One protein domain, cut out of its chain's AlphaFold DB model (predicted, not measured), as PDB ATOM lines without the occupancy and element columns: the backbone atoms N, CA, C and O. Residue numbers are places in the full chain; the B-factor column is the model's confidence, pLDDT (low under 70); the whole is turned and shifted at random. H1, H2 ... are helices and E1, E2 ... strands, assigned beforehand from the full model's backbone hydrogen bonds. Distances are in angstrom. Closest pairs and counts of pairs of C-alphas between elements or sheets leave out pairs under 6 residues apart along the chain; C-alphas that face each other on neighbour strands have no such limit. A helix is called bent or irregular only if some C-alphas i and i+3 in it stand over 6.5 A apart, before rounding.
ATOM      1  N   ASN A 151      34.484   8.770 -88.543       91.69
ATOM      2  CA  ASN A 151      33.956   8.095 -87.367       91.69
ATOM      3  C   ASN A 151      33.488   9.210 -86.427       91.69
ATOM      4  O   ASN A 151      34.304  10.003 -85.962       91.69
ATOM      5  N   PHE A 152      32.180   9.325 -86.208       93.69
ATOM      6  CA  PHE A 152      31.594  10.379 -85.381       93.69
ATOM      7  C   PHE A 152      30.656   9.748 -84.362       93.69
ATOM      8  O   PHE A 152      29.636   9.178 -84.745       93.69
ATOM      9  N   TRP A 153      31.020   9.827 -83.085       94.31
ATOM     10  CA  TRP A 153      30.272   9.220 -81.989       94.31
ATOM     11  C   TRP A 153      30.263  10.126 -80.758       94.31
ATOM     12  O   TRP A 153      30.992  11.120 -80.686       94.31
ATOM     13  N   ALA A 154      29.422   9.782 -79.787       94.25
ATOM     14  CA  ALA A 154      29.396  10.437 -78.485       94.25
ATOM     15  C   ALA A 154      29.736   9.463 -77.355       94.25
ATOM     16  O   ALA A 154      29.504   8.263 -77.459       94.25
ATOM     17  N   GLU A 155      30.254   9.993 -76.256       94.62
ATOM     18  CA  GLU A 155      30.294   9.337 -74.955       94.62
ATOM     19  C   GLU A 155      29.369  10.113 -74.019       94.62
ATOM     20  O   GLU A 155      29.537  11.313 -73.809       94.62
ATOM     21  N   ALA A 156      28.366   9.440 -73.476       92.81
ATOM     22  CA  ALA A 156      27.480  10.010 -72.483       92.81
ATOM     23  C   ALA A 156      27.959   9.643 -71.078       92.81
ATOM     24  O   ALA A 156      28.341   8.503 -70.813       92.81
ATOM     25  N   ILE A 157      27.933  10.626 -70.182       92.50
ATOM     26  CA  ILE A 157      28.403  10.532 -68.805       92.50
ATOM     27  C   ILE A 157      27.235  10.873 -67.885       92.50
ATOM     28  O   ILE A 157      26.743  11.999 -67.881       92.50
ATOM     29  N   HIS A 158      26.797   9.915 -67.076       90.25
ATOM     30  CA  HIS A 158      25.726  10.132 -66.107       90.25
ATOM     31  C   HIS A 158      26.020   9.371 -64.815       90.25
ATOM     32  O   HIS A 158      26.312   8.177 -64.844       90.25
ATOM     33  N   SER A 159      25.958  10.059 -63.668       89.06
ATOM     34  CA  SER A 159      26.201   9.458 -62.346       89.06
ATOM     35  C   SER A 159      27.507   8.637 -62.269       89.06
ATOM     36  O   SER A 159      27.552   7.558 -61.681       89.06
ATOM     37  N   GLY A 160      28.570   9.123 -62.925       87.88
ATOM     38  CA  GLY A 160      29.885   8.469 -62.992       87.88
ATOM     39  C   GLY A 160      29.996   7.289 -63.967       87.88
ATOM     40  O   GLY A 160      31.086   6.749 -64.142       87.88
ATOM     41  N   ARG A 161      28.903   6.888 -64.626       89.81
ATOM     42  CA  ARG A 161      28.908   5.858 -65.672       89.81
ATOM     43  C   ARG A 161      29.126   6.492 -67.038       89.81
ATOM     44  O   ARG A 161      28.587   7.566 -67.303       89.81
ATOM     45  N   ARG A 162      29.882   5.804 -67.894       91.31
ATOM     46  CA  ARG A 162      30.164   6.206 -69.274       91.31
ATOM     47  C   ARG A 162      29.590   5.185 -70.245       91.31
ATOM     48  O   ARG A 162      29.728   3.985 -70.015       91.31
ATOM     49  N   PHE A 163      28.952   5.653 -71.306       90.12
ATOM     50  CA  PHE A 163      28.391   4.803 -72.352       90.12
ATOM     51  C   PHE A 163      28.616   5.433 -73.721       90.12
ATOM     52  O   PHE A 163      28.517   6.647 -73.888       90.12
ATOM     53  N   THR A 164      28.967   4.604 -74.701       90.94
ATOM     54  CA  THR A 164      29.263   5.064 -76.060       90.94
ATOM     55  C   THR A 164      27.990   5.055 -76.900       90.94
ATOM     56  O   THR A 164      27.273   4.062 -76.949       90.94
ATOM     57  N   LEU A 165      27.722   6.167 -77.575       88.12
ATOM     58  CA  LEU A 165      26.642   6.347 -78.535       88.12
ATOM     59  C   LEU A 165      27.249   6.289 -79.941       88.12
ATOM     60  O   LEU A 165      27.731   7.307 -80.451       88.12
ATOM     61  N   ARG A 166      27.271   5.101 -80.556       85.75
ATOM     62  CA  ARG A 166      27.758   4.931 -81.932       85.75
ATOM     63  C   ARG A 166      26.606   4.886 -82.937       85.75
ATOM     64  O   ARG A 166      25.603   4.235 -82.664       85.75
ATOM     65  N   PRO A 167      26.761   5.519 -84.112       76.19
ATOM     66  CA  PRO A 167      25.862   5.369 -85.254       76.19
ATOM     67  C   PRO A 167      25.486   3.928 -85.607       76.19
ATOM     68  O   PRO A 167      24.331   3.671 -85.930       76.19
ATOM     69  N   GLU A 168      26.457   3.010 -85.597       71.12
ATOM     70  CA  GLU A 168      26.262   1.637 -86.079       71.12
ATOM     71  C   GLU A 168      25.769   0.665 -85.000       71.12
ATOM     72  O   GLU A 168      25.403  -0.467 -85.312       71.12
ATOM     73  N   GLU A 169      25.771   1.078 -83.734       68.94
ATOM     74  CA  GLU A 169      25.365   0.220 -82.628       68.94
ATOM     75  C   GLU A 169      23.896   0.499 -82.302       68.94
ATOM     76  O   GLU A 169      23.532   1.589 -81.859       68.94
ATOM     77  N   GLU A 170      23.028  -0.500 -82.502       58.38
ATOM     78  CA  GLU A 170      21.714  -0.484 -81.861       58.38
ATOM     79  C   GLU A 170      21.956  -0.335 -80.360       58.38
ATOM     80  O   GLU A 170      22.514  -1.241 -79.733       58.38
ATOM     81  N   LEU A 171      21.564   0.805 -79.786       55.31
ATOM     82  CA  LEU A 171      21.597   1.000 -78.341       55.31
ATOM     83  C   LEU A 171      20.761  -0.105 -77.703       55.31
ATOM     84  O   LEU A 171      19.531  -0.055 -77.680       55.31
ATOM     85  N   ARG A 172      21.446  -1.136 -77.206       56.09
ATOM     86  CA  ARG A 172      20.821  -2.203 -76.424       56.09
ATOM     87  C   ARG A 172      20.407  -1.688 -75.051       56.09
ATOM     88  O   ARG A 172      19.471  -2.223 -74.472       56.09
ATOM     89  N   GLU A 173      21.060  -0.626 -74.587       54.22
ATOM     90  CA  GLU A 173      20.775   0.088 -73.352       54.22
ATOM     91  C   GLU A 173      21.068   1.578 -73.565       54.22
ATOM     92  O   GLU A 173      22.093   1.932 -74.143       54.22
ATOM     93  N   GLY A 174      20.192   2.453 -73.071       54.97
ATOM     94  CA  GLY A 174      20.566   3.838 -72.785       54.97
ATOM     95  C   GLY A 174      19.918   4.882 -73.679       54.97
ATOM     96  O   GLY A 174      20.505   5.378 -74.634       54.97
ATOM     97  N   THR A 175      18.737   5.335 -73.281       70.94
ATOM     98  CA  THR A 175      18.496   6.776 -73.373       70.94
ATOM     99  C   THR A 175      19.458   7.508 -72.463       70.94
ATOM    100  O   THR A 175      19.821   6.994 -71.405       70.94
ATOM    101  N   VAL A 176      19.855   8.710 -72.860       86.06
ATOM    102  CA  VAL A 176      20.680   9.539 -71.991       86.06
ATOM    103  C   VAL A 176      19.758  10.260 -71.018       86.06
ATOM    104  O   VAL A 176      18.812  10.925 -71.440       86.06
ATOM    105  N   ASP A 177      20.002  10.122 -69.721       88.62
ATOM    106  CA  ASP A 177      19.234  10.863 -68.728       88.62
ATOM    107  C   ASP A 177      19.626  12.345 -68.751       88.62
ATOM    108  O   ASP A 177      20.796  12.719 -68.902       88.62
ATOM    109  N   SER A 178      18.630  13.207 -68.587       90.69
ATOM    110  CA  SER A 178      18.817  14.645 -68.470       90.69
ATOM    111  C   SER A 178      19.725  14.971 -67.284       90.69
ATOM    112  O   SER A 178      19.689  14.281 -66.264       90.69
ATOM    113  N   GLY A 179      20.529  16.028 -67.400       90.31
ATOM    114  CA  GLY A 179      21.568  16.338 -66.415       90.31
ATOM    115  C   GLY A 179      22.835  15.486 -66.558       90.31
ATOM    116  O   GLY A 179      23.802  15.722 -65.838       90.31
ATOM    117  N   GLY A 180      22.862  14.524 -67.486       92.44
ATOM    118  CA  GLY A 180      24.103  13.926 -67.967       92.44
ATOM    119  C   GLY A 180      24.950  14.907 -68.784       92.44
ATOM    120  O   GLY A 180      24.506  15.994 -69.165       92.44
ATOM    121  N   LEU A 181      26.180  14.496 -69.071       95.19
ATOM    122  CA  LEU A 181      27.111  15.205 -69.940       95.19
ATOM    123  C   LEU A 181      27.358  14.394 -71.214       95.19
ATOM    124  O   LEU A 181      27.379  13.166 -71.169       95.19
ATOM    125  N   ILE A 182      27.593  15.068 -72.337       95.50
ATOM    126  CA  ILE A 182      28.012  14.446 -73.596       95.50
ATOM    127  C   ILE A 182      29.416  14.898 -73.969       95.50
ATOM    128  O   ILE A 182      29.715  16.089 -73.992       95.50
ATOM    129  N   ARG A 183      30.253  13.943 -74.355       96.88
ATOM    130  CA  ARG A 183      31.507  14.178 -75.061       96.88
ATOM    131  C   ARG A 183      31.365  13.726 -76.504       96.88
ATOM    132  O   ARG A 183      30.755  12.698 -76.775       96.88
ATOM    133  N   LEU A 184      31.912  14.492 -77.433       96.88
ATOM    134  CA  LEU A 184      31.913  14.191 -78.858       96.88
ATOM    135  C   LEU A 184      33.300  13.749 -79.291       96.88
ATOM    136  O   LEU A 184      34.290  14.408 -78.981       96.88
ATOM    137  N   HIS A 185      33.347  12.675 -80.064       97.38
ATOM    138  CA  HIS A 185      34.571  12.133 -80.626       97.38
ATOM    139  C   HIS A 185      34.444  12.057 -82.141       97.38
ATOM    140  O   HIS A 185      33.468  11.523 -82.676       97.38
ATOM    141  N   ILE A 186      35.430  12.618 -82.827       97.19
ATOM    142  CA  ILE A 186      35.475  12.695 -84.281       97.19
ATOM    143  C   ILE A 186      36.846  12.211 -84.735       97.19
ATOM    144  O   ILE A 186      37.864  12.745 -84.302       97.19
ATOM    145  N   GLU A 187      36.873  11.258 -85.657       95.56
ATOM    146  CA  GLU A 187      38.070  10.868 -86.404       95.56
ATOM    147  C   GLU A 187      37.769  10.971 -87.894       95.56
ATOM    148  O   GLU A 187      36.831  10.357 -88.400       95.56
ATOM    149  N   LEU A 188      38.566  11.754 -88.604       93.25
ATOM    150  CA  LEU A 188      38.441  11.995 -90.031       93.25
ATOM    151  C   LEU A 188      39.446  11.131 -90.789       93.25
ATOM    152  O   LEU A 188      40.590  10.967 -90.370       93.25
ATOM    153  N   THR A 189      39.059  10.636 -91.964       89.12
ATOM    154  CA  THR A 189      39.967   9.840 -92.812       89.12
ATOM    155  C   THR A 189      41.152  10.633 -93.365       89.12
ATOM    156  O   THR A 189      42.123  10.042 -93.834       89.12
ATOM    157  N   ARG A 190      41.073  11.967 -93.335       86.25
ATOM    158  CA  ARG A 190      42.124  12.904 -93.743       86.25
ATOM    159  C   ARG A 190      41.943  14.240 -93.012       86.25
ATOM    160  O   ARG A 190      40.825  14.525 -92.583       86.25
ATOM    161  N   PRO A 191      42.996  15.073 -92.901       92.94
ATOM    162  CA  PRO A 191      42.867  16.375 -92.264       92.94
ATOM    163  C   PRO A 191      41.780  17.215 -92.956       92.94
ATOM    164  O   PRO A 191      41.777  17.318 -94.186       92.94
ATOM    165  N   ALA A 192      40.880  17.823 -92.186       95.19
ATOM    166  CA  ALA A 192      39.832  18.723 -92.676       95.19
ATOM    167  C   ALA A 192      39.533  19.811 -91.632       95.19
ATOM    168  O   ALA A 192      40.046  19.752 -90.518       95.19
ATOM    169  N   TYR A 193      38.722  20.798 -91.996       96.75
ATOM    170  CA  TYR A 193      38.212  21.844 -91.113       96.75
ATOM    171  C   TYR A 193      36.823  21.427 -90.609       96.75
ATOM    172  O   TYR A 193      35.848  21.582 -91.353       96.75
ATOM    173  N   PRO A 194      36.703  20.835 -89.405       97.06
ATOM    174  CA  PRO A 194      35.406  20.469 -88.858       97.06
ATOM    175  C   PRO A 194      34.689  21.699 -88.286       97.06
ATOM    176  O   PRO A 194      35.302  22.542 -87.637       97.06
ATOM    177  N   LEU A 195      33.373  21.755 -88.463       97.12
ATOM    178  CA  LEU A 195      32.449  22.574 -87.689       97.12
ATOM    179  C   LEU A 195      31.463  21.634 -87.000       97.12
ATOM    180  O   LEU A 195      30.901  20.743 -87.642       97.12
ATOM    181  N   ILE A 196      31.235  21.845 -85.708       97.25
ATOM    182  CA  ILE A 196      30.294  21.041 -84.929       97.25
ATOM    183  C   ILE A 196      29.127  21.914 -84.510       97.25
ATOM    184  O   ILE A 196      29.326  22.974 -83.913       97.25
ATOM    185  N   LEU A 197      27.917  21.446 -84.800       97.06
ATOM    186  CA  LEU A 197      26.668  22.054 -84.360       97.06
ATOM    187  C   LEU A 197      25.890  21.071 -83.492       97.06
ATOM    188  O   LEU A 197      25.947  19.855 -83.688       97.06
ATOM    189  N   TRP A 198      25.120  21.619 -82.566       96.31
ATOM    190  CA  TRP A 198      24.234  20.876 -81.689       96.31
ATOM    191  C   TRP A 198      22.809  21.395 -81.832       96.31
ATOM    192  O   TRP A 198      22.577  22.594 -81.710       96.31
ATOM    193  N   ILE A 199      21.849  20.515 -82.097       94.25
ATOM    194  CA  ILE A 199      20.424  20.842 -82.034       94.25
ATOM    195  C   ILE A 199      19.888  20.243 -80.746       94.25
ATOM    196  O   ILE A 199      19.867  19.021 -80.601       94.25
ATOM    197  N   THR A 200      19.436  21.109 -79.847       93.50
ATOM    198  CA  THR A 200      18.918  20.693 -78.548       93.50
ATOM    199  C   THR A 200      17.581  19.954 -78.678       93.50
ATOM    200  O   THR A 200      16.879  20.068 -79.692       93.50
ATOM    201  N   GLY A 201      17.139  19.291 -77.609       89.62
ATOM    202  CA  GLY A 201      15.809  18.685 -77.521       89.62
ATOM    203  C   GLY A 201      14.654  19.661 -77.784       89.62
ATOM    204  O   GLY A 201      13.586  19.248 -78.235       89.62
ATOM    205  N   ASN A 202      14.865  20.970 -77.583       89.81
ATOM    206  CA  ASN A 202      13.885  22.014 -77.901       89.81
ATOM    207  C   ASN A 202      13.969  22.555 -79.342       89.81
ATOM    208  O   ASN A 202      13.155  23.397 -79.714       89.81
ATOM    209  N   GLY A 203      14.905  22.051 -80.152       90.38
ATOM    210  CA  GLY A 203      15.091  22.434 -81.550       90.38
ATOM    211  C   GLY A 203      15.987  23.653 -81.769       90.38
ATOM    212  O   GLY A 203      16.146  24.071 -82.917       90.38
ATOM    213  N   LYS A 204      16.571  24.228 -80.707       92.75
ATOM    214  CA  LYS A 204      17.534  25.332 -80.803       92.75
ATOM    215  C   LYS A 204      18.876  24.822 -81.311       92.75
ATOM    216  O   LYS A 204      19.389  23.820 -80.826       92.75
ATOM    217  N   ILE A 205      19.466  25.565 -82.239       94.62
ATOM    218  CA  ILE A 205      20.780  25.265 -82.805       94.62
ATOM    219  C   ILE A 205      21.851  26.035 -82.032       94.62
ATOM    220  O   ILE A 205      21.747  27.250 -81.845       94.62
ATOM    221  N   GLN A 206      22.880  25.326 -81.589       95.75
ATOM    222  CA  GLN A 206      24.019  25.848 -80.854       95.75
ATOM    223  C   GLN A 206      25.316  25.528 -81.612       95.75
ATOM    224  O   GLN A 206      25.542  24.371 -81.976       95.75
ATOM    225  N   PRO A 207      26.181  26.522 -81.857       96.88
ATOM    226  CA  PRO A 207      27.490  26.279 -82.437       96.88
ATOM    227  C   PRO A 207      28.444  25.734 -81.366       96.88
ATOM    228  O   PRO A 207      28.597  26.332 -80.303       96.88
ATOM    229  N   ILE A 208      29.091  24.602 -81.632       96.44
ATOM    230  CA  ILE A 208      29.972  23.930 -80.665       96.44
ATOM    231  C   ILE A 208      31.443  24.189 -80.968       96.44
ATOM    232  O   ILE A 208      32.193  24.563 -80.077       96.44
ATOM    233  N   TYR A 209      31.861  23.986 -82.214       96.81
ATOM    234  CA  TYR A 209      33.252  24.152 -82.637       96.81
ATOM    235  C   TYR A 209      33.287  24.776 -84.033       96.81
ATOM    236  O   TYR A 209      32.516  24.326 -84.883       96.81
ATOM    237  N   PRO A 210      34.141  25.786 -84.293       95.44
ATOM    238  CA  PRO A 210      35.208  26.324 -83.436       95.44
ATOM    239  C   PRO A 210      34.751  27.448 -82.484       95.44
ATOM    240  O   PRO A 210      35.568  28.224 -81.989       95.44
ATOM    241  N   TRP A 211      33.445  27.601 -82.261       95.19
ATOM    242  CA  TRP A 211      32.900  28.647 -81.394       95.19
ATOM    243  C   TRP A 211      33.112  28.354 -79.904       95.19
ATOM    244  O   TRP A 211      33.339  27.223 -79.491       95.19
ATOM    245  N   ARG A 212      33.008  29.391 -79.067       89.00
ATOM    246  CA  ARG A 212      33.008  29.250 -77.604       89.00
ATOM    247  C   ARG A 212      31.647  29.618 -77.043       89.00
ATOM    248  O   ARG A 212      31.028  30.574 -77.496       89.00
ATOM    249  N   ARG A 213      31.221  28.895 -76.002       89.69
ATOM    250  CA  ARG A 213      30.004  29.203 -75.225       89.69
ATOM    251  C   ARG A 213      28.744  29.358 -76.091       89.69
ATOM    252  O   ARG A 213      27.874  30.161 -75.764       89.69
ATOM    253  N   PHE A 214      28.659  28.605 -77.187       94.00
ATOM    254  CA  PHE A 214      27.516  28.625 -78.103       94.00
ATOM    255  C   PHE A 214      27.244  29.990 -78.770       94.00
ATOM    256  O   PHE A 214      26.112  30.260 -79.176       94.00
ATOM    257  N   ASP A 215      28.262  30.851 -78.899       94.38
ATOM    258  CA  ASP A 215      28.149  32.167 -79.540       94.38
ATOM    259  C   ASP A 215      28.649  32.147 -80.988       94.38
ATOM    260  O   ASP A 215      29.843  31.992 -81.235       94.38
ATOM    261  N   TRP A 216      27.744  32.392 -81.938       93.69
ATOM    262  CA  TRP A 216      28.030  32.470 -83.373       93.69
ATOM    263  C   TRP A 216      29.038  33.563 -83.761       93.69
ATOM    264  O   TRP A 216      29.725  33.410 -84.767       93.69
ATOM    265  N   LYS A 217      29.162  34.645 -82.977       90.81
ATOM    266  CA  LYS A 217      30.045  35.788 -83.295       90.81
ATOM    267  C   LYS A 217      31.508  35.572 -82.896       90.81
ATOM    268  O   LYS A 217      32.357  36.394 -83.229       90.81
ATOM    269  N   GLY A 218      31.802  34.496 -82.167       81.88
ATOM    270  CA  GLY A 218      33.109  34.232 -81.564       81.88
ATOM    271  C   GLY A 218      33.828  33.018 -82.143       81.88
ATOM    272  O   GLY A 218      34.450  32.280 -81.376       81.88
ATOM    273  N   ALA A 219      33.709  32.762 -83.451       84.38
ATOM    274  CA  ALA A 219      34.418  31.656 -84.092       84.38
ATOM    275  C   ALA A 219      35.930  31.818 -83.879       84.38
ATOM    276  O   ALA A 219      36.522  32.820 -84.289       84.38
ATOM    277  N   LEU A 220      36.564  30.842 -83.228       85.50
ATOM    278  CA  LEU A 220      38.020  30.790 -83.193       85.50
ATOM    279  C   LEU A 220      38.548  30.422 -84.579       85.50
ATOM    280  O   LEU A 220      37.826  29.898 -85.430       85.50
ATOM    281  N   ARG A 221      39.847  30.648 -84.782       85.06
ATOM    282  CA  ARG A 221      40.550  30.123 -85.949       85.06
ATOM    283  C   ARG A 221      40.371  28.603 -85.982       85.06
ATOM    284  O   ARG A 221      40.817  27.920 -85.065       85.06
ATOM    285  N   HIS A 222      39.710  28.090 -87.017       83.75
ATOM    286  CA  HIS A 222      39.636  26.654 -87.245       83.75
ATOM    287  C   HIS A 222      40.988  26.151 -87.747       83.75
ATOM    288  O   HIS A 222      41.648  26.788 -88.571       83.75
ATOM    289  N   GLU A 223      41.407  24.996 -87.253       91.00
ATOM    290  CA  GLU A 223      42.597  24.318 -87.742       91.00
ATOM    291  C   GLU A 223      42.198  23.060 -88.495       91.00
ATOM    292  O   GLU A 223      41.138  22.468 -88.269       91.00
ATOM    293  N   LYS A 224      43.063  22.661 -89.424       94.44
ATOM    294  CA  LYS A 224      42.878  21.425 -90.162       94.44
ATOM    295  C   LYS A 224      43.302  20.268 -89.261       94.44
ATOM    296  O   LYS A 224      44.485  20.136 -88.958       94.44
ATOM    297  N   VAL A 225      42.359  19.431 -88.849       95.50
ATOM    298  CA  VAL A 225      42.598  18.336 -87.897       95.50
ATOM    299  C   VAL A 225      42.165  16.996 -88.474       95.50
ATOM    300  O   VAL A 225      41.328  16.931 -89.371       95.50
ATOM    301  N   VAL A 226      42.763  15.915 -87.970       93.81
ATOM    302  CA  VAL A 226      42.363  14.527 -88.278       93.81
ATOM    303  C   VAL A 226      41.491  13.918 -87.191       93.81
ATOM    304  O   VAL A 226      40.788  12.951 -87.448       93.81
ATOM    305  N   ALA A 227      41.530  14.470 -85.982       95.62
ATOM    306  CA  ALA A 227      40.756  13.987 -84.855       95.62
ATOM    307  C   ALA A 227      40.391  15.151 -83.936       95.62
ATOM    308  O   ALA A 227      41.130  16.133 -83.849       95.62
ATOM    309  N   LEU A 228      39.251  15.029 -83.264       96.56
ATOM    310  CA  LEU A 228      38.759  16.007 -82.307       96.56
ATOM    311  C   LEU A 228      38.006  15.293 -81.179       96.56
ATOM    312  O   LEU A 228      37.214  14.385 -81.426       96.56
ATOM    313  N   CYS A 229      38.248  15.731 -79.946       97.06
ATOM    314  CA  CYS A 229      37.527  15.299 -78.754       97.06
ATOM    315  C   CYS A 229      36.991  16.557 -78.068       97.06
ATOM    316  O   CYS A 229      37.772  17.459 -77.767       97.06
ATOM    317  N   LEU A 230      35.673  16.654 -77.894       96.31
ATOM    318  CA  LEU A 230      35.017  17.846 -77.361       96.31
ATOM    319  C   LEU A 230      34.118  17.506 -76.164       96.31
ATOM    320  O   LEU A 230      33.290  16.606 -76.287       96.31
ATOM    321  N   PRO A 231      34.178  18.273 -75.065       96.00
ATOM    322  CA  PRO A 231      35.208  19.267 -74.747       96.00
ATOM    323  C   PRO A 231      36.613  18.645 -74.660       96.00
ATOM    324  O   PRO A 231      36.751  17.434 -74.500       96.00
ATOM    325  N   GLU A 232      37.661  19.463 -74.776       93.25
ATOM    326  CA  GLU A 232      39.049  18.970 -74.811       93.25
ATOM    327  C   GLU A 232      39.478  18.312 -73.487       93.25
ATOM    328  O   GLU A 232      40.131  17.271 -73.506       93.25
ATOM    329  N   ALA A 233      39.079  18.877 -72.341       93.88
ATOM    330  CA  ALA A 233      39.375  18.319 -71.020       93.88
ATOM    331  C   ALA A 233      38.576  17.031 -70.784       93.88
ATOM    332  O   ALA A 233      37.360  17.049 -70.947       93.88
ATOM    333  N   GLU A 234      39.228  15.921 -70.415       88.81
ATOM    334  CA  GLU A 234      38.627  14.572 -70.346       88.81
ATOM    335  C   GLU A 234      37.478  14.407 -69.337       88.81
ATOM    336  O   GLU A 234      36.661  13.493 -69.469       88.81
ATOM    337  N   ASP A 235      37.427  15.263 -68.323       88.75
ATOM    338  CA  ASP A 235      36.447  15.265 -67.237       88.75
ATOM    339  C   ASP A 235      35.264  16.215 -67.480       88.75
ATOM    340  O   ASP A 235      34.303  16.220 -66.708       88.75
ATOM    341  N   GLU A 236      35.289  16.972 -68.576       94.00
ATOM    342  CA  GLU A 236      34.201  17.862 -68.972       94.00
ATOM    343  C   GLU A 236      33.202  17.185 -69.927       94.00
ATOM    344  O   GLU A 236      33.420  16.100 -70.467       94.00
ATOM    345  N   GLY A 237      32.073  17.842 -70.177       93.94
ATOM    346  CA  GLY A 237      31.129  17.435 -71.210       93.94
ATOM    347  C   GLY A 237      30.057  18.494 -71.430       93.94
ATOM    348  O   GLY A 237      29.844  19.368 -70.590       93.94
ATOM    349  N   PHE A 238      29.389  18.433 -72.576       95.38
ATOM    350  CA  PHE A 238      28.259  19.298 -72.881       95.38
ATOM    351  C   PHE A 238      27.065  18.882 -72.022       95.38
ATOM    352  O   PHE A 238      26.643  17.726 -72.110       95.38
ATOM    353  N   PRO A 239      26.527  19.777 -71.180       94.62
ATOM    354  CA  PRO A 239      25.403  19.431 -70.332       94.62
ATOM    355  C   PRO A 239      24.156  19.199 -71.180       94.62
ATOM    356  O   PRO A 239      23.818  20.009 -72.043       94.62
ATOM    357  N   LEU A 240      23.449  18.108 -70.899       92.62
ATOM    358  CA  LEU A 240      22.130  17.864 -71.462       92.62
ATOM    359  C   LEU A 240      21.087  18.598 -70.631       92.62
ATOM    360  O   LEU A 240      20.862  18.275 -69.460       92.62
ATOM    361  N   GLU A 241      20.462  19.601 -71.243       87.06
ATOM    362  CA  GLU A 241      19.417  20.394 -70.603       87.06
ATOM    363  C   GLU A 241      18.218  19.517 -70.187       87.06
ATOM    364  O   GLU A 241      17.936  18.466 -70.761       87.06
ATOM    365  N   SER A 242      17.491  19.959 -69.159       65.50
ATOM    366  CA  SER A 242      16.472  19.185 -68.429       65.50
ATOM    367  C   SER A 242      15.177  18.875 -69.196       65.50
ATOM    368  O   SER A 242      14.223  18.337 -68.624       65.50
ATOM    369  N   SER A 243      15.094  19.206 -70.485       75.56
ATOM    370  CA  SER A 243      13.896  18.972 -71.290       75.56
ATOM    371  C   SER A 243      13.991  17.674 -72.085       75.56
ATOM    372  O   SER A 243      14.919  17.506 -72.870       75.56
ATOM    373  N   ASN A 244      12.977  16.810 -71.961       79.81
ATOM    374  CA  ASN A 244      12.760  15.697 -72.890       79.81
ATOM    375  C   ASN A 244      12.830  16.182 -74.341       79.81
ATOM    376  O   ASN A 244      12.212  17.197 -74.688       79.81
ATOM    377  N   GLY A 245      13.514  15.426 -75.195       86.69
ATOM    378  CA  GLY A 245      13.557  15.738 -76.614       86.69
ATOM    379  C   GLY A 245      14.588  14.946 -77.399       86.69
ATOM    380  O   GLY A 245      15.302  14.091 -76.875       86.69
ATOM    381  N   LEU A 246      14.613  15.246 -78.696       88.81
ATOM    382  CA  LEU A 246      15.570  14.707 -79.649       88.81
ATOM    383  C   LEU A 246      16.767  15.650 -79.756       88.81
ATOM    384  O   LEU A 246      16.664  16.716 -80.372       88.81
ATOM    385  N   GLU A 247      17.890  15.217 -79.205       92.50
ATOM    386  CA  GLU A 247      19.190  15.853 -79.380       92.50
ATOM    387  C   GLU A 247      19.778  15.447 -80.733       92.50
ATOM    388  O   GLU A 247      19.506  14.360 -81.252       92.50
ATOM    389  N   THR A 248      20.548  16.322 -81.373       93.81
ATOM    390  CA  THR A 248      21.223  16.002 -82.640       93.81
ATOM    391  C   THR A 248      22.581  16.674 -82.717       93.81
ATOM    392  O   THR A 248      22.670  17.898 -82.704       93.81
ATOM    393  N   ALA A 249      23.629  15.867 -82.865       95.31
ATOM    394  CA  ALA A 249      24.975  16.347 -83.135       95.31
ATOM    395  C   ALA A 249      25.227  16.330 -84.648       95.31
ATOM    396  O   ALA A 249      24.937  15.334 -85.317       95.31
ATOM    397  N   ILE A 250      25.768  17.421 -85.187       96.12
ATOM    398  CA  ILE A 250      26.072  17.569 -86.613       96.12
ATOM    399  C   ILE A 250      27.552  17.905 -86.770       96.12
ATOM    400  O   ILE A 250      28.036  18.892 -86.221       96.12
ATOM    401  N   LEU A 251      28.241  17.095 -87.562       96.69
ATOM    402  CA  LEU A 251      29.572  17.326 -88.090       96.69
ATOM    403  C   LEU A 251      29.459  17.838 -89.527       96.69
ATOM    404  O   LEU A 251      28.962  17.144 -90.417       96.69
ATOM    405  N   LEU A 252      29.978  19.034 -89.752       96.56
ATOM    406  CA  LEU A 252      30.240  19.590 -91.072       96.56
ATOM    407  C   LEU A 252      31.751  19.582 -91.260       96.56
ATOM    408  O   LEU A 252      32.469  19.987 -90.351       96.56
ATOM    409  N   ALA A 253      32.265  19.124 -92.392       96.25
ATOM    410  CA  ALA A 253      33.704  19.153 -92.623       96.25
ATOM    411  C   ALA A 253      34.043  19.496 -94.071       96.25
ATOM    412  O   ALA A 253      33.403  19.011 -95.007       96.25
ATOM    413  N   SER A 254      35.065  20.335 -94.230       94.56
ATOM    414  CA  SER A 254      35.598  20.784 -95.519       94.56
ATOM    415  C   SER A 254      37.097  20.512 -95.594       94.56
ATOM    416  O   SER A 254      37.819  20.763 -94.629       94.56
ATOM    417  N   VAL A 255      37.604  19.994 -96.711       91.19
ATOM    418  CA  VAL A 255      39.054  19.842 -96.921       91.19
ATOM    419  C   VAL A 255      39.748  21.163 -97.219       91.19
ATOM    420  O   VAL A 255      40.952  21.289 -96.961       91.19
ATOM    421  N   GLU A 256      38.992  22.118 -97.747       90.50
ATOM    422  CA  GLU A 256      39.406  23.495 -97.984       90.50
ATOM    423  C   GLU A 256      39.029  24.376 -96.795       90.50
ATOM    424  O   GLU A 256      38.075  24.086 -96.065       90.50
ATOM    425  N   GLU A 257      39.796  25.447 -96.597       92.75
ATOM    426  CA  GLU A 257      39.531  26.422 -95.544       92.75
ATOM    427  C   GLU A 257      38.135  27.024 -95.725       92.75
ATOM    428  O   GLU A 257      37.742  27.429 -96.822       92.75
ATOM    429  N   ILE A 258      37.364  27.056 -94.640       91.69
ATOM    430  CA  ILE A 258      35.981  27.515 -94.683       91.69
ATOM    431  C   ILE A 258      36.008  29.038 -94.598       91.69
ATOM    432  O   ILE A 258      36.279  29.606 -93.544       91.69
ATOM    433  N   GLY A 259      35.726  29.713 -95.711       89.50
ATOM    434  CA  GLY A 259      35.734  31.174 -95.746       89.50
ATOM    435  C   GLY A 259      34.766  31.798 -94.723       89.50
ATOM    436  O   GLY A 259      33.700  31.230 -94.460       89.50
ATOM    437  N   PRO A 260      35.080  32.996 -94.188       88.25
ATOM    438  CA  PRO A 260      34.275  33.652 -93.152       88.25
ATOM    439  C   PRO A 260      32.824  33.881 -93.590       88.25
ATOM    440  O   PRO A 260      31.915  33.710 -92.791       88.25
ATOM    441  N   TYR A 261      32.589  34.138 -94.882       90.44
ATOM    442  CA  TYR A 261      31.241  34.280 -95.438       90.44
ATOM    443  C   TYR A 261      30.350  33.059 -95.167       90.44
ATOM    444  O   TYR A 261      29.196  33.218 -94.788       90.44
ATOM    445  N   LEU A 262      30.870  31.837 -95.340       91.81
ATOM    446  CA  LEU A 262      30.078  30.626 -95.116       91.81
ATOM    447  C   LEU A 262      29.830  30.381 -93.620       91.81
ATOM    448  O   LEU A 262      28.764  29.892 -93.257       91.81
ATOM    449  N   ILE A 263      30.794  30.732 -92.764       91.81
ATOM    450  CA  ILE A 263      30.666  30.639 -91.302       91.81
ATOM    451  C   ILE A 263      29.601  31.613 -90.793       91.81
ATOM    452  O   ILE A 263      28.713  31.207 -90.045       91.81
ATOM    453  N   ASP A 264      29.662  32.867 -91.238       91.94
ATOM    454  CA  ASP A 264      28.744  33.930 -90.828       91.94
ATOM    455  C   ASP A 264      27.319  33.710 -91.363       91.94
ATOM    456  O   ASP A 264      26.343  34.092 -90.717       91.94
ATOM    457  N   ASP A 265      27.183  33.066 -92.527       93.56
ATOM    458  CA  ASP A 265      25.896  32.741 -93.158       93.56
ATOM    459  C   ASP A 265      25.277  31.429 -92.642       93.56
ATOM    460  O   ASP A 265      24.091  31.165 -92.857       93.56
ATOM    461  N   LEU A 266      26.039  30.592 -91.928       94.12
ATOM    462  CA  LEU A 266      25.571  29.285 -91.454       94.12
ATOM    463  C   LEU A 266      24.277  29.351 -90.610       94.12
ATOM    464  O   LEU A 266      23.393  28.521 -90.848       94.12
ATOM    465  N   PRO A 267      24.085  30.332 -89.699       93.81
ATOM    466  CA  PRO A 267      22.823  30.503 -88.975       93.81
ATOM    467  C   PRO A 267      21.617  30.751 -89.885       93.81
ATOM    468  O   PRO A 267      20.521  30.309 -89.561       93.81
ATOM    469  N   ASN A 268      21.809  31.433 -91.019       93.38
ATOM    470  CA  ASN A 268      20.732  31.763 -91.957       93.38
ATOM    471  C   ASN A 268      20.395  30.595 -92.892       93.38
ATOM    472  O   ASN A 268      19.288  30.521 -93.429       93.38
ATOM    473  N   ARG A 269      21.345  29.676 -93.108       91.44
ATOM    474  CA  ARG A 269      21.126  28.462 -93.910       91.44
ATOM    475  C   ARG A 269      20.247  27.455 -93.193       91.44
ATOM    476  O   ARG A 269      19.494  26.728 -93.842       91.44
ATOM    477  N   LEU A 270      20.341  27.419 -91.871       91.31
ATOM    478  CA  LEU A 270      19.567  26.546 -91.006       91.31
ATOM    479  C   LEU A 270      18.199  27.162 -90.673       91.31
ATOM    480  O   LEU A 270      18.056  28.385 -90.667       91.31
ATOM    481  N   PRO A 271      17.167  26.346 -90.396       87.25
ATOM    482  CA  PRO A 271      15.921  26.885 -89.876       87.25
ATOM    483  C   PRO A 271      16.165  27.531 -88.497       87.25
ATOM    484  O   PRO A 271      17.013  27.057 -87.737       87.25
ATOM    485  N   PRO A 272      15.411  28.586 -88.133       82.44
ATOM    486  CA  PRO A 272      15.595  29.294 -86.860       82.44
ATOM    487  C   PRO A 272      15.362  28.384 -85.646       82.44
ATOM    488  O   PRO A 272      15.956  28.576 -84.584       82.44
ATOM    489  N   SER A 273      14.504  27.380 -85.810       85.00
ATOM    490  CA  SER A 273      14.358  26.251 -84.905       85.00
ATOM    491  C   SER A 273      13.834  25.045 -85.674       85.00
ATOM    492  O   SER A 273      13.098  25.181 -86.654       85.00
ATOM    493  N   PHE A 274      14.197  23.854 -85.214       84.69
ATOM    494  CA  PHE A 274      13.525  22.639 -85.655       84.69
ATOM    495  C   PHE A 274      12.273  22.414 -84.807       84.69
ATOM    496  O   PHE A 274      12.316  22.665 -83.598       84.69
ATOM    497  N   PRO A 275      11.174  21.897 -85.384       79.38
ATOM    498  CA  PRO A 275      10.032  21.464 -84.594       79.38
ATOM    499  C   PRO A 275      10.522  20.545 -83.476       79.38
ATOM    500  O   PRO A 275      11.274  19.592 -83.729       79.38
ATOM    501  N   ASN A 276      10.149  20.862 -82.236       75.62
ATOM    502  CA  ASN A 276      10.378  19.946 -81.133       75.62
ATOM    503  C   ASN A 276       9.449  18.748 -81.375       75.62
ATOM    504  O   ASN A 276       8.233  18.959 -81.437       75.62
ATOM    505  N   PRO A 277       9.976  17.523 -81.523       68.19
ATOM    506  CA  PRO A 277       9.160  16.323 -81.565       68.19
ATOM    507  C   PRO A 277       8.578  16.060 -80.164       68.19
ATOM    508  O   PRO A 277       8.915  15.086 -79.497       68.19
ATOM    509  N   LYS A 278       7.711  16.953 -79.674       62.53
ATOM    510  CA  LYS A 278       6.917  16.714 -78.473       62.53
ATOM    511  C   LYS A 278       5.824  15.719 -78.846       62.53
ATOM    512  O   LYS A 278       4.869  16.092 -79.515       62.53
ATOM    513  N   THR A 279       6.008  14.467 -78.427       51.09
ATOM    514  CA  THR A 279       4.969  13.518 -77.962       51.09
ATOM    515  C   THR A 279       3.735  13.207 -78.828       51.09
ATOM    516  O   THR A 279       2.937  12.375 -78.413       51.09
ATOM    517  N   THR A 280       3.534  13.769 -80.024       44.53
ATOM    518  CA  THR A 280       2.320  13.483 -80.822       44.53
ATOM    519  C   THR A 280       2.408  12.216 -81.675       44.53
ATOM    520  O   THR A 280       1.466  11.902 -82.397       44.53
ATOM    521  N   GLY A 281       3.520  11.483 -81.613       51.16
ATOM    522  CA  GLY A 281       3.658  10.151 -82.206       51.16
ATOM    523  C   GLY A 281       3.814   9.094 -81.114       51.16
ATOM    524  O   GLY A 281       4.299   9.443 -80.035       51.16
ATOM    525  N   PRO A 282       3.413   7.831 -81.366       43.56
ATOM    526  CA  PRO A 282       3.554   6.753 -80.395       43.56
ATOM    527  C   PRO A 282       4.987   6.752 -79.879       43.56
ATOM    528  O   PRO A 282       5.933   6.683 -80.667       43.56
ATOM    529  N   VAL A 283       5.103   6.913 -78.560       50.88
ATOM    530  CA  VAL A 283       6.331   6.763 -77.789       50.88
ATOM    531  C   VAL A 283       7.043   5.545 -78.362       50.88
ATOM    532  O   VAL A 283       6.511   4.439 -78.294       50.88
ATOM    533  N   LEU A 284       8.180   5.768 -79.031       53.47
ATOM    534  CA  LEU A 284       9.097   4.690 -79.389       53.47
ATOM    535  C   LEU A 284       9.252   3.871 -78.114       53.47
ATOM    536  O   LEU A 284       9.689   4.442 -77.115       53.47
ATOM    537  N   ASP A 285       8.791   2.618 -78.152       54.41
ATOM    538  CA  ASP A 285       8.716   1.727 -76.998       54.41
ATOM    539  C   ASP A 285       9.988   1.919 -76.165       54.41
ATOM    540  O   ASP A 285      11.106   1.704 -76.652       54.41
ATOM    541  N   SER A 286       9.829   2.489 -74.967       50.78
ATOM    542  CA  SER A 286      10.889   3.175 -74.212       50.78
ATOM    543  C   SER A 286      12.009   2.229 -73.753       50.78
ATOM    544  O   SER A 286      12.972   2.622 -73.099       50.78
ATOM    545  N   ALA A 287      11.969   0.962 -74.136       53.66
ATOM    546  CA  ALA A 287      13.092   0.064 -73.967       53.66
ATOM    547  C   ALA A 287      14.230   0.317 -74.979       53.66
ATOM    548  O   ALA A 287      15.374  -0.003 -74.667       53.66
ATOM    549  N   LYS A 288      13.963   0.875 -76.175       59.34
ATOM    550  CA  LYS A 288      14.962   0.964 -77.262       59.34
ATOM    551  C   LYS A 288      14.814   2.249 -78.080       59.34
ATOM    552  O   LYS A 288      14.153   2.264 -79.114       59.34
ATOM    553  N   SER A 289      15.436   3.339 -77.639       58.12
ATOM    554  CA  SER A 289      15.576   4.540 -78.475       58.12
ATOM    555  C   SER A 289      16.858   4.424 -79.308       58.12
ATOM    556  O   SER A 289      17.940   4.513 -78.732       58.12
ATOM    557  N   PRO A 290      16.778   4.208 -80.632       68.44
ATOM    558  CA  PRO A 290      17.966   4.047 -81.463       68.44
ATOM    559  C   PRO A 290      18.726   5.373 -81.609       68.44
ATOM    560  O   PRO A 290      18.108   6.438 -81.701       68.44
ATOM    561  N   VAL A 291      20.059   5.300 -81.697       74.25
ATOM    562  CA  VAL A 291      20.841   6.368 -82.335       74.25
ATOM    563  C   VAL A 291      20.474   6.351 -83.811       74.25
ATOM    564  O   VAL A 291      20.541   5.306 -84.453       74.25
ATOM    565  N   VAL A 292      20.060   7.493 -84.355       77.88
ATOM    566  CA  VAL A 292      19.686   7.588 -85.768       77.88
ATOM    567  C   VAL A 292      20.760   8.361 -86.520       77.88
ATOM    568  O   VAL A 292      20.779   9.595 -86.430       77.88
ATOM    569  N   PRO A 293      21.657   7.682 -87.253       80.62
ATOM    570  CA  PRO A 293      22.689   8.363 -88.009       80.62
ATOM    571  C   PRO A 293      22.194   8.857 -89.366       80.62
ATOM    572  O   PRO A 293      21.299   8.288 -89.997       80.62
ATOM    573  N   PHE A 294      22.845   9.901 -89.862       79.94
ATOM    574  CA  PHE A 294      22.712  10.351 -91.238       79.94
ATOM    575  C   PHE A 294      24.062  10.811 -91.780       79.94
ATOM    576  O   PHE A 294      24.923  11.300 -91.048       79.94
ATOM    577  N   ARG A 295      24.244  10.652 -93.090       82.50
ATOM    578  CA  ARG A 295      25.422  11.117 -93.815       82.50
ATOM    579  C   ARG A 295      25.012  11.601 -95.200       82.50
ATOM    580  O   ARG A 295      24.299  10.897 -95.916       82.50
ATOM    581  N   PHE A 296      25.518  12.772 -95.555       79.19
ATOM    582  CA  PHE A 296      25.488  13.357 -96.883       79.19
ATOM    583  C   PHE A 296      26.925  13.721 -97.265       79.19
ATOM    584  O   PHE A 296      27.643  14.365 -96.497       79.19
ATOM    585  N   THR A 297      27.356  13.287 -98.439       75.00
ATOM    586  CA  THR A 297      28.649  13.642 -99.027       75.00
ATOM    587  C   THR A 297      28.416  14.580-100.197       75.00
ATOM    588  O   THR A 297      27.411  14.478-100.905       75.00
ATOM    589  N   LYS A 298      29.341  15.516-100.410       70.69
ATOM    590  CA  LYS A 298      29.384  16.281-101.657       70.69
ATOM    591  C   LYS A 298      29.960  15.380-102.742       70.69
ATOM    592  O   LYS A 298      31.140  15.466-103.059       70.69
ATOM    593  N   ASP A 299      29.140  14.487-103.279       58.03
ATOM    594  CA  ASP A 299      29.505  13.788-104.506       58.03
ATOM    595  C   ASP A 299      29.232  14.707-105.695       58.03
ATOM    596  O   ASP A 299      28.100  15.121-105.952       58.03
ATOM    597  N   ALA A 300      30.304  15.047-106.409       45.97
ATOM    598  CA  ALA A 300      30.268  15.901-107.591       45.97
ATOM    599  C   ALA A 300      29.560  15.233-108.792       45.97
ATOM    600  O   ALA A 300      29.194  15.918-109.745       45.97
ATOM    601  N   ASP A 301      29.318  13.917-108.729       44.00
ATOM    602  CA  ASP A 301      29.070  13.083-109.911       44.00
ATOM    603  C   ASP A 301      27.596  12.714-110.172       44.00
ATOM    604  O   ASP A 301      27.312  12.008-111.140       44.00
ATOM    605  N   LEU A 302      26.637  13.194-109.363       42.44
ATOM    606  CA  LEU A 302      25.218  12.777-109.445       42.44
ATOM    607  C   LEU A 302      24.212  13.901-109.752       42.44
ATOM    608  O   LEU A 302      23.035  13.803-109.405       42.44
ATOM    609  N   GLY A 303      24.638  14.979-110.418       37.88
ATOM    610  CA  GLY A 303      23.701  15.974-110.967       37.88
ATOM    611  C   GLY A 303      22.811  16.671-109.925       37.88
ATOM    612  O   GLY A 303      21.690  17.062-110.240       37.88
ATOM    613  N   GLY A 304      23.290  16.811-108.684       40.97
ATOM    614  CA  GLY A 304      22.563  17.476-107.596       40.97
ATOM    615  C   GLY A 304      21.613  16.580-106.790       40.97
ATOM    616  O   GLY A 304      20.963  17.077-105.872       40.97
ATOM    617  N   ALA A 305      21.534  15.276-107.073       42.84
ATOM    618  CA  ALA A 305      20.788  14.353-106.222       42.84
ATOM    619  C   ALA A 305      21.564  14.071-104.920       42.84
ATOM    620  O   ALA A 305      22.662  13.520-104.940       42.84
ATOM    621  N   LEU A 306      20.979  14.443-103.777       48.78
ATOM    622  CA  LEU A 306      21.470  14.118-102.434       48.78
ATOM    623  C   LEU A 306      21.570  12.596-102.253       48.78
ATOM    624  O   LEU A 306      20.555  11.930-102.033       48.78
ATOM    625  N   HIS A 307      22.780  12.034-102.294       47.50
ATOM    626  CA  HIS A 307      22.958  10.635-101.926       47.50
ATOM    627  C   HIS A 307      23.030  10.515-100.405       47.50
ATOM    628  O   HIS A 307      24.006  10.888 -99.756       47.50
ATOM    629  N   ARG A 308      21.968   9.960 -99.823       55.25
ATOM    630  CA  ARG A 308      21.981   9.534 -98.429       55.25
ATOM    631  C   ARG A 308      22.564   8.131 -98.349       55.25
ATOM    632  O   ARG A 308      21.946   7.183 -98.832       55.25
ATOM    633  N   THR A 309      23.729   7.982 -97.733       55.91
ATOM    634  CA  THR A 309      24.209   6.659 -97.324       55.91
ATOM    635  C   THR A 309      23.583   6.353 -95.971       55.91
ATOM    636  O   THR A 309      23.913   6.994 -94.972       55.91
ATOM    637  N   ARG A 310      22.641   5.404 -95.922       56.28
ATOM    638  CA  ARG A 310      22.174   4.878 -94.634       56.28
ATOM    639  C   ARG A 310      23.324   4.096 -93.998       56.28
ATOM    640  O   ARG A 310      23.879   3.198 -94.623       56.28
ATOM    641  N   LEU A 311      23.703   4.486 -92.786       54.59
ATOM    642  CA  LEU A 311      24.646   3.753 -91.949       54.59
ATOM    643  C   LEU A 311      23.832   2.717 -91.160       54.59
ATOM    644  O   LEU A 311      23.148   3.092 -90.217       54.59
ATOM    645  N   GLY A 312      23.858   1.451 -91.583       56.34
ATOM    646  CA  GLY A 312      23.214   0.337 -90.872       56.34
ATOM    647  C   GLY A 312      21.870  -0.141 -91.438       56.34
ATOM    648  O   GLY A 312      21.380   0.351 -92.460       56.34
ATOM    649  N   ASP A 313      21.306  -1.147 -90.765       48.75
ATOM    650  CA  ASP A 313      20.029  -1.782 -91.100       48.75
ATOM    651  C   ASP A 313      18.848  -0.793 -91.003       48.75
ATOM    652  O   ASP A 313      18.916   0.207 -90.283       48.75
ATOM    653  N   PRO A 314      17.742  -1.018 -91.740       49.97
ATOM    654  CA  PRO A 314      16.606  -0.103 -91.777       49.97
ATOM    655  C   PRO A 314      15.860  -0.067 -90.436       49.97
ATOM    656  O   PRO A 314      14.864  -0.759 -90.229       49.97
ATOM    657  N   VAL A 315      16.299   0.810 -89.539       56.66
ATOM    658  CA  VAL A 315      15.532   1.199 -88.355       56.66
ATOM    659  C   VAL A 315      14.291   1.971 -88.814       56.66
ATOM    660  O   VAL A 315      14.374   2.853 -89.675       56.66
ATOM    661  N   LYS A 316      13.116   1.660 -88.249       60.44
ATOM    662  CA  LYS A 316      11.908   2.482 -88.434       60.44
ATOM    663  C   LYS A 316      12.101   3.813 -87.706       60.44
ATOM    664  O   LYS A 316      11.826   3.929 -86.516       60.44
ATOM    665  N   ILE A 317      12.621   4.798 -88.424       63.28
ATOM    666  CA  ILE A 317      12.779   6.172 -87.949       63.28
ATOM    667  C   ILE A 317      11.408   6.855 -88.027       63.28
ATOM    668  O   ILE A 317      10.685   6.657 -89.002       63.28
ATOM    669  N   SER A 318      11.033   7.646 -87.019       72.62
ATOM    670  CA  SER A 318       9.810   8.449 -87.111       72.62
ATOM    671  C   SER A 318       9.941   9.504 -88.214       72.62
ATOM    672  O   SER A 318      11.017  10.076 -88.413       72.62
ATOM    673  N   ASP A 319       8.837   9.818 -88.894       74.62
ATOM    674  CA  ASP A 319       8.830  10.785 -90.001       74.62
ATOM    675  C   ASP A 319       9.407  12.153 -89.598       74.62
ATOM    676  O   ASP A 319      10.014  12.839 -90.413       74.62
ATOM    677  N   GLN A 320       9.295  12.538 -88.321       77.56
ATOM    678  CA  GLN A 320       9.825  13.804 -87.805       77.56
ATOM    679  C   GLN A 320      11.358  13.832 -87.704       77.56
ATOM    680  O   GLN A 320      11.973  14.834 -88.072       77.56
ATOM    681  N   ILE A 321      11.987  12.751 -87.219       79.31
ATOM    682  CA  ILE A 321      13.459  12.644 -87.180       79.31
ATOM    683  C   ILE A 321      13.985  12.635 -88.615       79.31
ATOM    684  O   ILE A 321      14.932  13.348 -88.943       79.31
ATOM    685  N   GLN A 322      13.316  11.864 -89.472       78.94
ATOM    686  CA  GLN A 322      13.650  11.750 -90.878       78.94
ATOM    687  C   GLN A 322      13.576  13.108 -91.588       78.94
ATOM    688  O   GLN A 322      14.556  13.535 -92.194       78.94
ATOM    689  N   HIS A 323      12.465  13.829 -91.422       83.31
ATOM    690  CA  HIS A 323      12.279  15.174 -91.958       83.31
ATOM    691  C   HIS A 323      13.354  16.147 -91.459       83.31
ATOM    692  O   HIS A 323      13.901  16.912 -92.248       83.31
ATOM    693  N   ARG A 324      13.705  16.108 -90.163       86.38
ATOM    694  CA  ARG A 324      14.791  16.934 -89.606       86.38
ATOM    695  C   ARG A 324      16.121  16.655 -90.314       86.38
ATOM    696  O   ARG A 324      16.813  17.597 -90.686       86.38
ATOM    697  N   HIS A 325      16.484  15.385 -90.505       87.62
ATOM    698  CA  HIS A 325      17.729  15.004 -91.191       87.62
ATOM    699  C   HIS A 325      17.739  15.438 -92.656       87.62
ATOM    700  O   HIS A 325      18.753  15.949 -93.127       87.62
ATOM    701  N   ASP A 326      16.620  15.276 -93.359       83.69
ATOM    702  CA  ASP A 326      16.493  15.673 -94.763       83.69
ATOM    703  C   ASP A 326      16.526  17.200 -94.928       83.69
ATOM    704  O   ASP A 326      17.137  17.713 -95.868       83.69
ATOM    705  N   GLU A 327      15.946  17.952 -93.990       88.31
ATOM    706  CA  GLU A 327      16.035  19.411 -93.977       88.31
ATOM    707  C   GLU A 327      17.478  19.892 -93.744       88.31
ATOM    708  O   GLU A 327      17.952  20.778 -94.455       88.31
ATOM    709  N   ILE A 328      18.217  19.277 -92.812       88.75
ATOM    710  CA  ILE A 328      19.652  19.559 -92.615       88.75
ATOM    711  C   ILE A 328      20.433  19.254 -93.899       88.75
ATOM    712  O   ILE A 328      21.202  20.092 -94.373       88.75
ATOM    713  N   GLY A 329      20.220  18.065 -94.470       85.00
ATOM    714  CA  GLY A 329      20.880  17.622 -95.693       85.00
ATOM    715  C   GLY A 329      20.621  18.568 -96.859       85.00
ATOM    716  O   GLY A 329      21.565  19.063 -97.458       85.00
ATOM    717  N   SER A 330      19.364  18.894 -97.147       84.19
ATOM    718  CA  SER A 330      18.997  19.760 -98.278       84.19
ATOM    719  C   SER A 330      19.546  21.186 -98.190       84.19
ATOM    720  O   SER A 330      19.816  21.796 -99.222       84.19
ATOM    721  N   ARG A 331      19.744  21.718 -96.978       90.31
ATOM    722  CA  ARG A 331      20.265  23.078 -96.759       90.31
ATOM    723  C   ARG A 331      21.789  23.154 -96.756       90.31
ATOM    724  O   ARG A 331      22.349  24.178 -97.151       90.31
ATOM    725  N   LEU A 332      22.457  22.108 -96.266       91.88
ATOM    726  CA  LEU A 332      23.905  22.116 -96.040       91.88
ATOM    727  C   LEU A 332      24.693  21.263 -97.036       91.88
ATOM    728  O   LEU A 332      25.889  21.507 -97.227       91.88
ATOM    729  N   ALA A 333      24.066  20.283 -97.686       79.31
ATOM    730  CA  ALA A 333      24.743  19.487 -98.699       79.31
ATOM    731  C   ALA A 333      25.192  20.376 -99.862       79.31
ATOM    732  O   ALA A 333      24.486  21.282-100.299       79.31
ATOM    733  N   GLY A 334      26.414  20.138-100.331       83.69
ATOM    734  CA  GLY A 334      27.073  20.963-101.343       83.69
ATOM    735  C   GLY A 334      27.893  22.124-100.773       83.69
ATOM    736  O   GLY A 334      28.848  22.552-101.426       83.69
ATOM    737  N   CYS A 335      27.603  22.577 -99.547       90.81
ATOM    738  CA  CYS A 335      28.415  23.587 -98.856       90.81
ATOM    739  C   CYS A 335      29.673  22.985 -98.209       90.81
ATOM    740  O   CYS A 335      30.672  23.679 -98.062       90.81
ATOM    741  N   PHE A 336      29.624  21.701 -97.849       93.38
ATOM    742  CA  PHE A 336      30.691  20.971 -97.157       93.38
ATOM    743  C   PHE A 336      30.977  19.649 -97.864       93.38
ATOM    744  O   PHE A 336      30.069  19.076 -98.465       93.38
ATOM    745  N   ASP A 337      32.207  19.142 -97.764       91.00
ATOM    746  CA  ASP A 337      32.582  17.836 -98.326       91.00
ATOM    747  C   ASP A 337      31.900  16.676 -97.591       91.00
ATOM    748  O   ASP A 337      31.574  15.651 -98.194       91.00
ATOM    749  N   LEU A 338      31.654  16.862 -96.292       92.88
ATOM    750  CA  LEU A 338      30.945  15.925 -95.431       92.88
ATOM    751  C   LEU A 338      29.936  16.665 -94.549       92.88
ATOM    752  O   LEU A 338      30.292  17.606 -93.840       92.88
ATOM    753  N   VAL A 339      28.698  16.179 -94.544       94.38
ATOM    754  CA  VAL A 339      27.667  16.501 -93.554       94.38
ATOM    755  C   VAL A 339      27.234  15.184 -92.923       94.38
ATOM    756  O   VAL A 339      26.570  14.365 -93.553       94.38
ATOM    757  N   GLN A 340      27.629  14.946 -91.683       93.44
ATOM    758  CA  GLN A 340      27.300  13.733 -90.941       93.44
ATOM    759  C   GLN A 340      26.685  14.115 -89.604       93.44
ATOM    760  O   GLN A 340      27.021  15.142 -89.030       93.44
ATOM    761  N   GLY A 341      25.800  13.291 -89.074       92.06
ATOM    762  CA  GLY A 341      25.273  13.518 -87.744       92.06
ATOM    763  C   GLY A 341      24.579  12.300 -87.190       92.06
ATOM    764  O   GLY A 341      24.422  11.282 -87.867       92.06
ATOM    765  N   PHE A 342      24.173  12.419 -85.939       90.44
ATOM    766  CA  PHE A 342      23.342  11.427 -85.288       90.44
ATOM    767  C   PHE A 342      22.395  12.101 -84.305       90.44
ATOM    768  O   PHE A 342      22.720  13.127 -83.700       90.44
ATOM    769  N   SER A 343      21.211  11.517 -84.164       90.31
ATOM    770  CA  SER A 343      20.219  11.946 -83.185       90.31
ATOM    771  C   SER A 343      20.004  10.880 -82.124       90.31
ATOM    772  O   SER A 343      20.050   9.688 -82.427       90.31
ATOM    773  N   PHE A 344      19.730  11.313 -80.900       89.25
ATOM    774  CA  PHE A 344      19.404  10.441 -79.776       89.25
ATOM    775  C   PHE A 344      18.390  11.127 -78.854       89.25
ATOM    776  O   PHE A 344      18.208  12.346 -78.900       89.25
ATOM    777  N   PHE A 345      17.693  10.337 -78.040       87.25
ATOM    778  CA  PHE A 345      16.677  10.845 -77.123       87.25
ATOM    779  C   PHE A 345      17.238  11.049 -75.720       87.25
ATOM    780  O   PHE A 345      17.933  10.180 -75.185       87.25
ATOM    781  N   VAL A 346      16.861  12.177 -75.119       88.25
ATOM    782  CA  VAL A 346      17.117  12.478 -73.710       88.25
ATOM    783  C   VAL A 346      15.851  12.260 -72.898       88.25
ATOM    784  O   VAL A 346      14.771  12.711 -73.295       88.25
ATOM    785  N   ARG A 347      15.987  11.570 -71.760       86.06
ATOM    786  CA  ARG A 347      14.902  11.335 -70.802       86.06
ATOM    787  C   ARG A 347      15.044  12.204 -69.576       86.06
ATOM    788  O   ARG A 347      16.092  12.254 -68.955       86.06
ATOM    789  N   ASN A 348      13.945  12.812 -69.174       85.69
ATOM    790  CA  ASN A 348      13.798  13.456 -67.894       85.69
ATOM    791  C   ASN A 348      13.270  12.406 -66.896       85.69
ATOM    792  O   ASN A 348      12.145  11.911 -67.058       85.69
ATOM    793  N   PRO A 349      14.052  12.051 -65.864       80.62
ATOM    794  CA  PRO A 349      13.656  11.036 -64.894       80.62
ATOM    795  C   PRO A 349      12.385  11.425 -64.121       80.62
ATOM    796  O   PRO A 349      11.616  10.550 -63.731       80.62
ATOM    797  N   GLU A 350      12.094  12.723 -63.963       83.38
ATOM    798  CA  GLU A 350      10.880  13.195 -63.283       83.38
ATOM    799  C   GLU A 350       9.598  12.880 -64.062       83.38
ATOM    800  O   GLU A 350       8.535  12.716 -63.461       83.38
ATOM    801  N   THR A 351       9.675  12.803 -65.396       77.12
ATOM    802  CA  THR A 351       8.522  12.404 -66.219       77.12
ATOM    803  C   THR A 351       8.259  10.907 -66.168       77.12
ATOM    804  O   THR A 351       7.099  10.518 -66.140       77.12
ATOM    805  N   VAL A 352       9.308  10.083 -66.068       71.25
ATOM    806  CA  VAL A 352       9.175   8.618 -65.991       71.25
ATOM    807  C   VAL A 352       8.509   8.187 -64.683       71.25
ATOM    808  O   VAL A 352       7.765   7.223 -64.669       71.25
ATOM    809  N   ALA A 353       8.716   8.919 -63.586       71.69
ATOM    810  CA  ALA A 353       8.104   8.590 -62.296       71.69
ATOM    811  C   ALA A 353       6.580   8.840 -62.225       71.69
ATOM    812  O   ALA A 353       5.960   8.506 -61.214       71.69
ATOM    813  N   LYS A 354       5.984   9.486 -63.238       69.94
ATOM    814  CA  LYS A 354       4.549   9.821 -63.283       69.94
ATOM    815  C   LYS A 354       3.736   8.925 -64.219       69.94
ATOM    816  O   LYS A 354       2.509   8.977 -64.142       69.94
TER     817      LYS A 354
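What this domain is: This is residues 151 to 354 of the 355 residues of an uncharacterized protein of Verrucomicrobia bacterium (UniProt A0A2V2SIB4). One twisted sheet of eight strands folds back on itself along the long strand E3: E1, with E2 beyond it, pairs with the first part of E3, while E4 and E6 pair with its last part, and E8 and E7 follow E6. H2 covers E7 and E8, H1 grazes the sheet, long loops join many of the strands and helices, and the small H3 follows E8 off the sheet near the end of the printed part. The printed part has 204 residues, in the order E1 E2 E3 E4 E5 E6 H1 E7 H2 E8 H3; the sheet is branched, its neighbour pairs antiparallel. The class is mixed, helices and strands, with 97 residues in named elements, under half. The whole is compact, with a radius of gyration of the C-alphas of 16.5 A and spans of 50 by 38 by 30 A.

How they stand to each other: E1, residues 151 to 158, and E2, residues 161 to 165, form a hairpin, with N 156 and O 163 2.8 A apart. E3, residues 181 to 199, bends by 153 degrees at residue 185. On one side of E3 lie E1 (N 155 and O 183, 2.8 A) and E6, residues 245 to 254 (N 195 and O 252, 2.7 A). On its other side lie E4, residues 205 to 209 (N 198 and O 206, 2.8 A), which forms a hairpin with E3, and E5, residues 225 to 230 (N 186 and O 228, 2.9 A). H1, residues 260 to 269, only just on the sheet, only grazes it with residues 263 to 267. E8, residues 338 to 347, is the neighbour of E6 (N 251 and O 340, 2.7 A) and of E7, residues 292 to 297 (N 294 and O 341, 2.9 A). H2, residues 319 to 332, is over E7 and E8 at a height over the sheet of 9.4 A, and only just slantwise to the strands, at 31 degrees to E8 on the local plane. Its closest C-alphas to E7 are Gly 329 and Phe 296, 6.4 A. H3, residues 349 to 352, is not on the sheet. Every O i to N i+4 pair is within hydrogen-bond range in H2, 4 of 6 in H1; H3 is too short for one.

Where its parts are: E1 begins at C-alpha 151 (33.956, 8.095, -87.367) and measures 22.9 A. The 19 residues of E3 measure 14.9 A, E6 29.5 A, H2 19.8 A. H1, 14.2 A, is irregular: C-alphas 264 and 267 are 7.1 A apart. E8, 29.7 A, ends at C-alpha 347 (14.902, 11.335, -70.802).

The domain as a whole: The C-alphas farthest apart, Asp 301 and Lys 354, are 52.8 A apart. The printed part has no cut. Five links are long, those from H1 to E7 and E7 to H2 among them. Mean pLDDT of the printed part is 82.2; 41 residues are under 70, among them 277 to 290 and 299 to 317.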